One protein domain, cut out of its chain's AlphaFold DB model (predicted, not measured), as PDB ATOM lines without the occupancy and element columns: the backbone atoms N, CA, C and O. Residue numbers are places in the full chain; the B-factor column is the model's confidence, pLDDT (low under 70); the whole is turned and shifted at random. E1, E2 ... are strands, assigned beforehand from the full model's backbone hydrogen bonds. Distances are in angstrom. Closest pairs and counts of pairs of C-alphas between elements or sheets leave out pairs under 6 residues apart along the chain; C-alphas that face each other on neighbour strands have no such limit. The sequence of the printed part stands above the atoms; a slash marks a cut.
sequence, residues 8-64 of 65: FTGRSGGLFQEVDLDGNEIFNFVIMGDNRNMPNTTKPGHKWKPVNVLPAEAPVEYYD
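What this domain is: This is residues 8 to 64 of the 65 residues of an uncharacterized protein of Xenorhabdus bovienii str. Intermedium (UniProt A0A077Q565). One strongly twisted sheet of four short strands makes the core, with the hairpin of E1 and E2 in its middle and E3 and E4 along its two edges. A long loop, residues 33 to 46, passes over one face of the sheet on its way from E2 to E3, and residues 52 to 59 swing out on the other side from edge strand E3 to edge strand E4. The printed part has 57 residues, with no named helix and four named strands in the order E1, E2, E3, E4; the sheet is mixed and runs E3, E1, E2, E4. The class is all strand, though under half of the residues, 23 of 57, are in named elements. The whole is compact, with a radius of gyration of the C-alphas of 10.7 A and spans of 27 by 27 by 15 A.

Where its parts are: E2, the longest strand, holds residues 25 to 32 and measures 18.0 A. E1, residues 14 to 19, measures 15.9 A and begins at C-alpha 14 (2.088, 2.506, 38.416). E3 holds residues 47 to 51, 12.7 A. E4 holds residues 60 to 63, 9.7 A, and ends at C-alpha 63 (-5.498, 7.566, 43.799).

How they stand to each other: E1 and E2 form an antiparallel hairpin at 151 degrees, with N 16 and O 30 2.8 A apart, within hydrogen-bond range. E2 bends by 70 degrees at residue 28. E3 is antiparallel to E1 at 134 degrees, with N 17 and O 49 at 2.8 A. E4 is parallel to E2 at 34 degrees, with N 31 and O 61 at 3.0 A. E3 is apart from E2 and from E4.

The domain as a whole: The C-alphas farthest apart, those of Asp 22 and Asp 64, are 29.0 A apart. The printed part has no cut. The link from E2 to E3 is long, 14 residues. Mean pLDDT of the printed part is 89.5; residue 64 is under 70.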
ATOM      1  N   PHE A   8      -7.179   5.543  29.935       88.81
ATOM      2  CA  PHE A   8      -7.388   4.338  30.730       88.81
ATOM      3  C   PHE A   8      -6.072   3.580  30.933       88.81
ATOM      4  O   PHE A   8      -5.418   3.197  29.960       88.81
ATOM      5  N   THR A   9      -5.700   3.323  32.187       85.06
ATOM      6  CA  THR A   9      -4.441   2.654  32.553       85.06
ATOM      7  C   THR A   9      -4.422   1.173  32.178       85.06
ATOM      8  O   THR A   9      -3.349   0.603  31.979       85.06
ATOM      9  N   GLY A  10      -5.584   0.525  32.040       87.31
ATOM     10  CA  GLY A  10      -5.659  -0.909  31.751       87.31
ATOM     11  C   GLY A  10      -4.889  -1.727  32.792       87.31
ATOM     12  O   GLY A  10      -5.100  -1.557  33.980       87.31
ATOM     13  N   ARG A  11      -3.971  -2.599  32.369       86.94
ATOM     14  CA  ARG A  11      -3.104  -3.377  33.286       86.94
ATOM     15  C   ARG A  11      -1.727  -2.743  33.511       86.94
ATOM     16  O   ARG A  11      -0.753  -3.447  33.762       86.94
ATOM     17  N   SER A  12      -1.640  -1.438  33.284       85.94
ATOM     18  CA  SER A  12      -0.402  -0.667  33.329       85.94
ATOM     19  C   SER A  12      -0.495   0.441  34.377       85.94
ATOM     20  O   SER A  12      -0.060   1.564  34.122       85.94
ATOM     21  N   GLY A  13      -1.093   0.149  35.535       87.44
ATOM     22  CA  GLY A  13      -0.981   0.993  36.718       87.44
ATOM     23  C   GLY A  13       0.478   1.160  37.156       87.44
ATOM     24  O   GLY A  13       1.370   0.407  36.756       87.44
ATOM     25  N   GLY A  14       0.742   2.181  37.963       91.12
ATOM     26  CA  GLY A  14       2.088   2.506  38.416       91.12
ATOM     27  C   GLY A  14       2.254   3.967  38.802       91.12
ATOM     28  O   GLY A  14       1.286   4.672  39.091       91.12
ATOM     29  N   LEU A  15       3.509   4.408  38.813       92.25
ATOM     30  CA  LEU A  15       3.893   5.778  39.110       92.25
ATOM     31  C   LEU A  15       3.982   6.593  37.818       92.25
ATOM     32  O   LEU A  15       4.622   6.188  36.843       92.25
ATOM     33  N   PHE A  16       3.377   7.771  37.835       94.00
ATOM     34  CA  PHE A  16       3.375   8.700  36.719       94.00
ATOM     35  C   PHE A  16       3.841  10.073  37.175       94.00
ATOM     36  O   PHE A  16       3.514  10.516  38.270       94.00
ATOM     37  N   GLN A  17       4.579  10.748  36.307       95.44
ATOM     38  CA  GLN A  17       5.026  12.119  36.480       95.44
ATOM     39  C   GLN A  17       4.327  13.024  35.472       95.44
ATOM     40  O   GLN A  17       4.187  12.661  34.302       95.44
ATOM     41  N   GLU A  18       3.902  14.204  35.904       95.44
ATOM     42  CA  GLU A  18       3.342  15.198  34.998       95.44
ATOM     43  C   GLU A  18       4.434  15.779  34.086       95.44
ATOM     44  O   GLU A  18       5.551  16.068  34.517       95.44
ATOM     45  N   VAL A  19       4.107  15.968  32.812       95.88
ATOM     46  CA  VAL A  19       4.946  16.654  31.832       95.88
ATOM     47  C   VAL A  19       4.138  17.717  31.103       95.88
ATOM     48  O   VAL A  19       2.932  17.554  30.889       95.88
ATOM     49  N   ASP A  20       4.791  18.805  30.708       94.75
ATOM     50  CA  ASP A  20       4.151  19.838  29.896       94.75
ATOM     51  C   ASP A  20       3.976  19.409  28.423       94.75
ATOM     52  O   ASP A  20       4.266  18.275  28.026       94.75
ATOM     53  N   LEU A  21       3.458  20.325  27.600       91.25
ATOM     54  CA  LEU A  21       3.224  20.104  26.169       91.25
ATOM     55  C   LEU A  21       4.510  19.801  25.383       91.25
ATOM     56  O   LEU A  21       4.445  19.082  24.384       91.25
ATOM     57  N   ASP A  22       5.647  20.317  25.846       91.69
ATOM     58  CA  ASP A  22       6.965  20.138  25.238       91.69
ATOM     59  C   ASP A  22       7.691  18.896  25.794       91.69
ATOM     60  O   ASP A  22       8.729  18.482  25.274       91.69
ATOM     61  N   GLY A  23       7.119  18.254  26.817       89.50
ATOM     62  CA  GLY A  23       7.666  17.073  27.474       89.50
ATOM     63  C   GLY A  23       8.631  17.386  28.617       89.50
ATOM     64  O   GLY A  23       9.321  16.469  29.072       89.50
ATOM     65  N   ASN A  24       8.688  18.635  29.091       94.00
ATOM     66  CA  ASN A  24       9.470  18.978  30.272       94.00
ATOM     67  C   ASN A  24       8.816  18.393  31.520       94.00
ATOM     68  O   ASN A  24       7.596  18.415  31.691       94.00
ATOM     69  N   GLU A  25       9.659  17.882  32.402       93.81
ATOM     70  CA  GLU A  25       9.264  17.219  33.634       93.81
ATOM     71  C   GLU A  25       8.786  18.227  34.682       93.81
ATOM     72  O   GLU A  25       9.495  19.165  35.046       93.81
ATOM     73  N   ILE A  26       7.572  18.009  35.184       93.25
ATOM     74  CA  ILE A  26       6.983  18.781  36.274       93.25
ATOM     75  C   ILE A  26       7.111  17.948  37.541       93.25
ATOM     76  O   ILE A  26       6.956  16.727  37.526       93.25
ATOM     77  N   PHE A  27       7.420  18.604  38.658       92.56
ATOM     78  CA  PHE A  27       7.565  17.943  39.952       92.56
ATOM     79  C   PHE A  27       6.192  17.653  40.581       92.56
ATOM     80  O   PHE A  27       5.850  18.173  41.639       92.56
ATOM     81  N   ASN A  28       5.387  16.864  39.871       92.38
ATOM     82  CA  ASN A  28       4.084  16.373  40.293       92.38
ATOM     83  C   ASN A  28       3.967  14.894  39.915       92.38
ATOM     84  O   ASN A  28       4.221  14.529  38.763       92.38
ATOM     85  N   PHE A  29       3.597  14.055  40.880       93.31
ATOM     86  CA  PHE A  29       3.616  12.606  40.737       93.31
ATOM     87  C   PHE A  29       2.334  11.985  41.276       93.31
ATOM     88  O   PHE A  29       1.856  12.351  42.350       93.31
ATOM     89  N   VAL A  30       1.819  10.992  40.552       92.69
ATOM     90  CA  VAL A  30       0.621  10.244  40.939       92.69
ATOM     91  C   VAL A  30       0.877   8.750  40.860       92.69
ATOM     92  O   VAL A  30       1.523   8.266  39.925       92.69
ATOM     93  N   ILE A  31       0.358   8.012  41.835       91.94
ATOM     94  CA  ILE A  31       0.300   6.551  41.779       91.94
ATOM     95  C   ILE A  31      -1.121   6.152  41.408       91.94
ATOM     96  O   ILE A  31      -2.074   6.489  42.110       91.94
ATOM     97  N   MET A  32      -1.235   5.430  40.295       91.38
ATOM     98  CA  MET A  32      -2.501   4.978  39.728       91.38
ATOM     99  C   MET A  32      -2.584   3.459  39.736       91.38
ATOM    100  O   MET A  32      -1.659   2.780  39.291       91.38
ATOM    101  N   GLY A  33      -3.721   2.931  40.183       88.69
ATOM    102  CA  GLY A  33      -4.037   1.512  40.054       88.69
ATOM    103  C   GLY A  33      -4.341   1.073  38.613       88.69
ATOM    104  O   GLY A  33      -4.516   1.884  37.693       88.69
ATOM    105  N   ASP A  34      -4.441  -0.242  38.430       88.69
ATOM    106  CA  ASP A  34      -4.946  -0.850  37.199       88.69
ATOM    107  C   ASP A  34      -6.433  -0.526  36.989       88.69
ATOM    108  O   ASP A  34      -7.213  -0.416  37.932       88.69
ATOM    109  N   ASN A  35      -6.846  -0.457  35.726       89.56
ATOM    110  CA  ASN A  35      -8.212  -0.226  35.264       89.56
ATOM    111  C   ASN A  35      -8.814   1.087  35.783       89.56
ATOM    112  O   ASN A  35     -10.007   1.163  36.075       89.56
ATOM    113  N   ARG A  36      -7.982   2.126  35.874       88.56
ATOM    114  CA  ARG A  36      -8.372   3.475  36.291       88.56
ATOM    115  C   ARG A  36      -8.189   4.465  35.147       88.56
ATOM    116  O   ARG A  36      -7.422   4.236  34.214       88.56
ATOM    117  N   ASN A  37      -8.895   5.583  35.220       91.06
ATOM    118  CA  ASN A  37      -8.675   6.725  34.339       91.06
ATOM    119  C   ASN A  37      -7.660   7.670  34.983       91.06
ATOM    120  O   ASN A  37      -7.750   7.936  36.179       91.06
ATOM    121  N   MET A  38      -6.713   8.184  34.200       91.06
ATOM    122  CA  MET A  38      -5.722   9.136  34.702       91.06
ATOM    123  C   MET A  38      -6.391  10.408  35.245       91.06
ATOM    124  O   MET A  38      -7.312  10.923  34.602       91.06
ATOM    125  N   PRO A  39      -5.917  10.954  36.379       92.25
ATOM    126  CA  PRO A  39      -6.461  12.169  36.956       92.25
ATOM    127  C   PRO A  39      -6.158  13.372  36.064       92.25
ATOM    128  O   PRO A  39      -5.324  13.330  35.149       92.25
ATOM    129  N   ASN A  40      -6.834  14.478  36.360       93.94
ATOM    130  CA  ASN A  40      -6.501  15.757  35.756       93.94
ATOM    131  C   ASN A  40      -5.085  16.176  36.159       93.94
ATOM    132  O   ASN A  40      -4.664  15.999  37.298       93.94
ATOM    133  N   THR A  41      -4.365  16.754  35.209       93.25
ATOM    134  CA  THR A  41      -3.072  17.395  35.440       93.25
ATOM    135  C   THR A  41      -3.251  18.765  36.092       93.25
ATOM    136  O   THR A  41      -4.340  19.347  36.056       93.25
ATOM    137  N   THR A  42      -2.175  19.327  36.649       92.25
ATOM    138  CA  THR A  42      -2.223  20.651  37.299       92.25
ATOM    139  C   THR A  42      -2.578  21.779  36.332       92.25
ATOM    140  O   THR A  42      -3.144  22.794  36.745       92.25
ATOM    141  N   LYS A  43      -2.264  21.618  35.039       93.25
ATOM    142  CA  LYS A  43      -2.642  22.565  33.984       93.25
ATOM    143  C   LYS A  43      -3.221  21.860  32.755       93.25
ATOM    144  O   LYS A  43      -2.864  20.713  32.474       93.25
ATOM    145  N   PRO A  44      -4.084  22.546  31.983       90.81
ATOM    146  CA  PRO A  44      -4.596  22.020  30.724       90.81
ATOM    147  C   PRO A  44      -3.479  21.722  29.717       90.81
ATOM    148  O   PRO A  44      -2.531  22.492  29.582       90.81
ATOM    149  N   GLY A  45      -3.625  20.625  28.973       89.31
ATOM    150  CA  GLY A  45      -2.690  20.225  27.914       89.31
ATOM    151  C   GLY A  45      -1.462  19.448  28.397       89.31
ATOM    152  O   GLY A  45      -0.786  18.826  27.582       89.31
ATOM    153  N   HIS A  46      -1.206  19.429  29.703       95.44
ATOM    154  CA  HIS A  46      -0.183  18.574  30.289       95.44
ATOM    155  C   HIS A  46      -0.569  17.094  30.196       95.44
ATOM    156  O   HIS A  46      -1.726  16.734  29.952       95.44
ATOM    157  N   LYS A  47       0.427  16.229  30.369       95.56
ATOM    158  CA  LYS A  47       0.293  14.778  30.239       95.56
ATOM    159  C   LYS A  47       0.994  14.062  31.381       95.56
ATOM    160  O   LYS A  47       1.769  14.650  32.121       95.56
ATOM    161  N   TRP A  48       0.758  12.768  31.471       94.75
ATOM    162  CA  TRP A  48       1.376  11.867  32.422       94.75
ATOM    163  C   TRP A  48       2.373  10.950  31.724       94.75
ATOM    164  O   TRP A  48       2.064  10.276  30.740       94.75
ATOM    165  N   LYS A  49       3.590  10.907  32.245       94.31
ATOM    166  CA  LYS A  49       4.678  10.055  31.786       94.31
ATOM    167  C   LYS A  49       4.911   8.960  32.830       94.31
ATOM    168  O   LYS A  49       5.158   9.297  33.982       94.31
ATOM    169  N   PRO A  50       4.853   7.669  32.469       92.81
ATOM    170  CA  PRO A  50       5.180   6.600  33.403       92.81
ATOM    171  C   PRO A  50       6.653   6.685  33.798       92.81
ATOM    172  O   PRO A  50       7.522   6.896  32.944       92.81
ATOM    173  N   VAL A  51       6.930   6.494  35.083       91.75
ATOM    174  CA  VAL A  51       8.282   6.492  35.641       91.75
ATOM    175  C   VAL A  51       8.451   5.302  36.582       91.75
ATOM    176  O   VAL A  51       7.517   4.876  37.251       91.75
ATOM    177  N   ASN A  52       9.663   4.751  36.633       85.75
ATOM    178  CA  ASN A  52       9.940   3.555  37.440       85.75
ATOM    179  C   ASN A  52      10.426   3.883  38.856       85.75
ATOM    180  O   ASN A  52      10.435   3.007  39.715       85.75
ATOM    181  N   VAL A  53      10.897   5.109  39.085       84.31
ATOM    182  CA  VAL A  53      11.534   5.517  40.337       84.31
ATOM    183  C   VAL A  53      10.994   6.874  40.739       84.31
ATOM    184  O   VAL A  53      10.971   7.804  39.934       84.31
ATOM    185  N   LEU A  54      10.595   6.968  42.002       84.69
ATOM    186  CA  LEU A  54      10.247   8.227  42.628       84.69
ATOM    187  C   LEU A  54      11.528   8.934  43.111       84.69
ATOM    188  O   LEU A  54      12.343   8.298  43.785       84.69
ATOM    189  N   PRO A  55      11.726  10.230  42.812       85.25
ATOM    190  CA  PRO A  55      12.783  11.016  43.442       85.25
ATOM    191  C   PRO A  55      12.632  11.030  44.970       85.25
ATOM    192  O   PRO A  55      11.518  11.050  45.484       85.25
ATOM    193  N   ALA A  56      13.748  11.062  45.705       81.75
ATOM    194  CA  ALA A  56      13.760  10.893  47.164       81.75
ATOM    195  C   ALA A  56      12.873  11.886  47.947       81.75
ATOM    196  O   ALA A  56      12.407  11.557  49.033       81.75
ATOM    197  N   GLU A  57      12.631  13.078  47.401       84.81
ATOM    198  CA  GLU A  57      11.863  14.155  48.045       84.81
ATOM    199  C   GLU A  57      10.556  14.478  47.305       84.81
ATOM    200  O   GLU A  57       9.961  15.535  47.511       84.81
ATOM    201  N   ALA A  58      10.115  13.610  46.393       83.25
ATOM    202  CA  ALA A  58       8.931  13.895  45.599       83.25
ATOM    203  C   ALA A  58       7.639  13.753  46.426       83.25
ATOM    204  O   ALA A  58       7.422  12.708  47.048       83.25
ATOM    205  N   PRO A  59       6.750  14.766  46.410       84.19
ATOM    206  CA  PRO A  59       5.393  14.604  46.902       84.19
ATOM    207  C   PRO A  59       4.624  13.686  45.945       84.19
ATOM    208  O   PRO A  59       4.754  13.804  44.726       84.19
ATOM    209  N   VAL A  60       3.833  12.767  46.503       82.38
ATOM    210  CA  VAL A  60       3.027  11.816  45.727       82.38
ATOM    211  C   VAL A  60       1.590  11.853  46.191       82.38
ATOM    212  O   VAL A  60       1.316  11.728  47.386       82.38
ATOM    213  N   GLU A  61       0.684  11.953  45.227       86.19
ATOM    214  CA  GLU A  61      -0.740  11.747  45.446       86.19
ATOM    215  C   GLU A  61      -1.127  10.307  45.079       86.19
ATOM    216  O   GLU A  61      -0.770   9.785  44.017       86.19
ATOM    217  N   TYR A  62      -1.838   9.644  45.993       81.19
ATOM    218  CA  TYR A  62      -2.333   8.281  45.815       81.19
ATOM    219  C   TYR A  62      -3.799   8.329  45.401       81.19
ATOM    220  O   TYR A  62      -4.618   8.916  46.107       81.19
ATOM    221  N   TYR A  63      -4.130   7.673  44.293       75.88
ATOM    222  CA  TYR A  63      -5.498   7.566  43.799       75.88
ATOM    223  C   TYR A  63      -5.919   6.091  43.787       75.88
ATOM    224  O   TYR A  63      -5.709   5.385  42.797       75.88
ATOM    225  N   ASP A  64      -6.479   5.628  44.912       65.06
ATOM    226  CA  ASP A  64      -6.875   4.221  45.129       65.06
ATOM    227  C   ASP A  64      -8.396   4.016  45.360       65.06
ATOM    228  O   ASP A  64      -8.857   2.879  45.398       65.06
TER     229      ASP A  64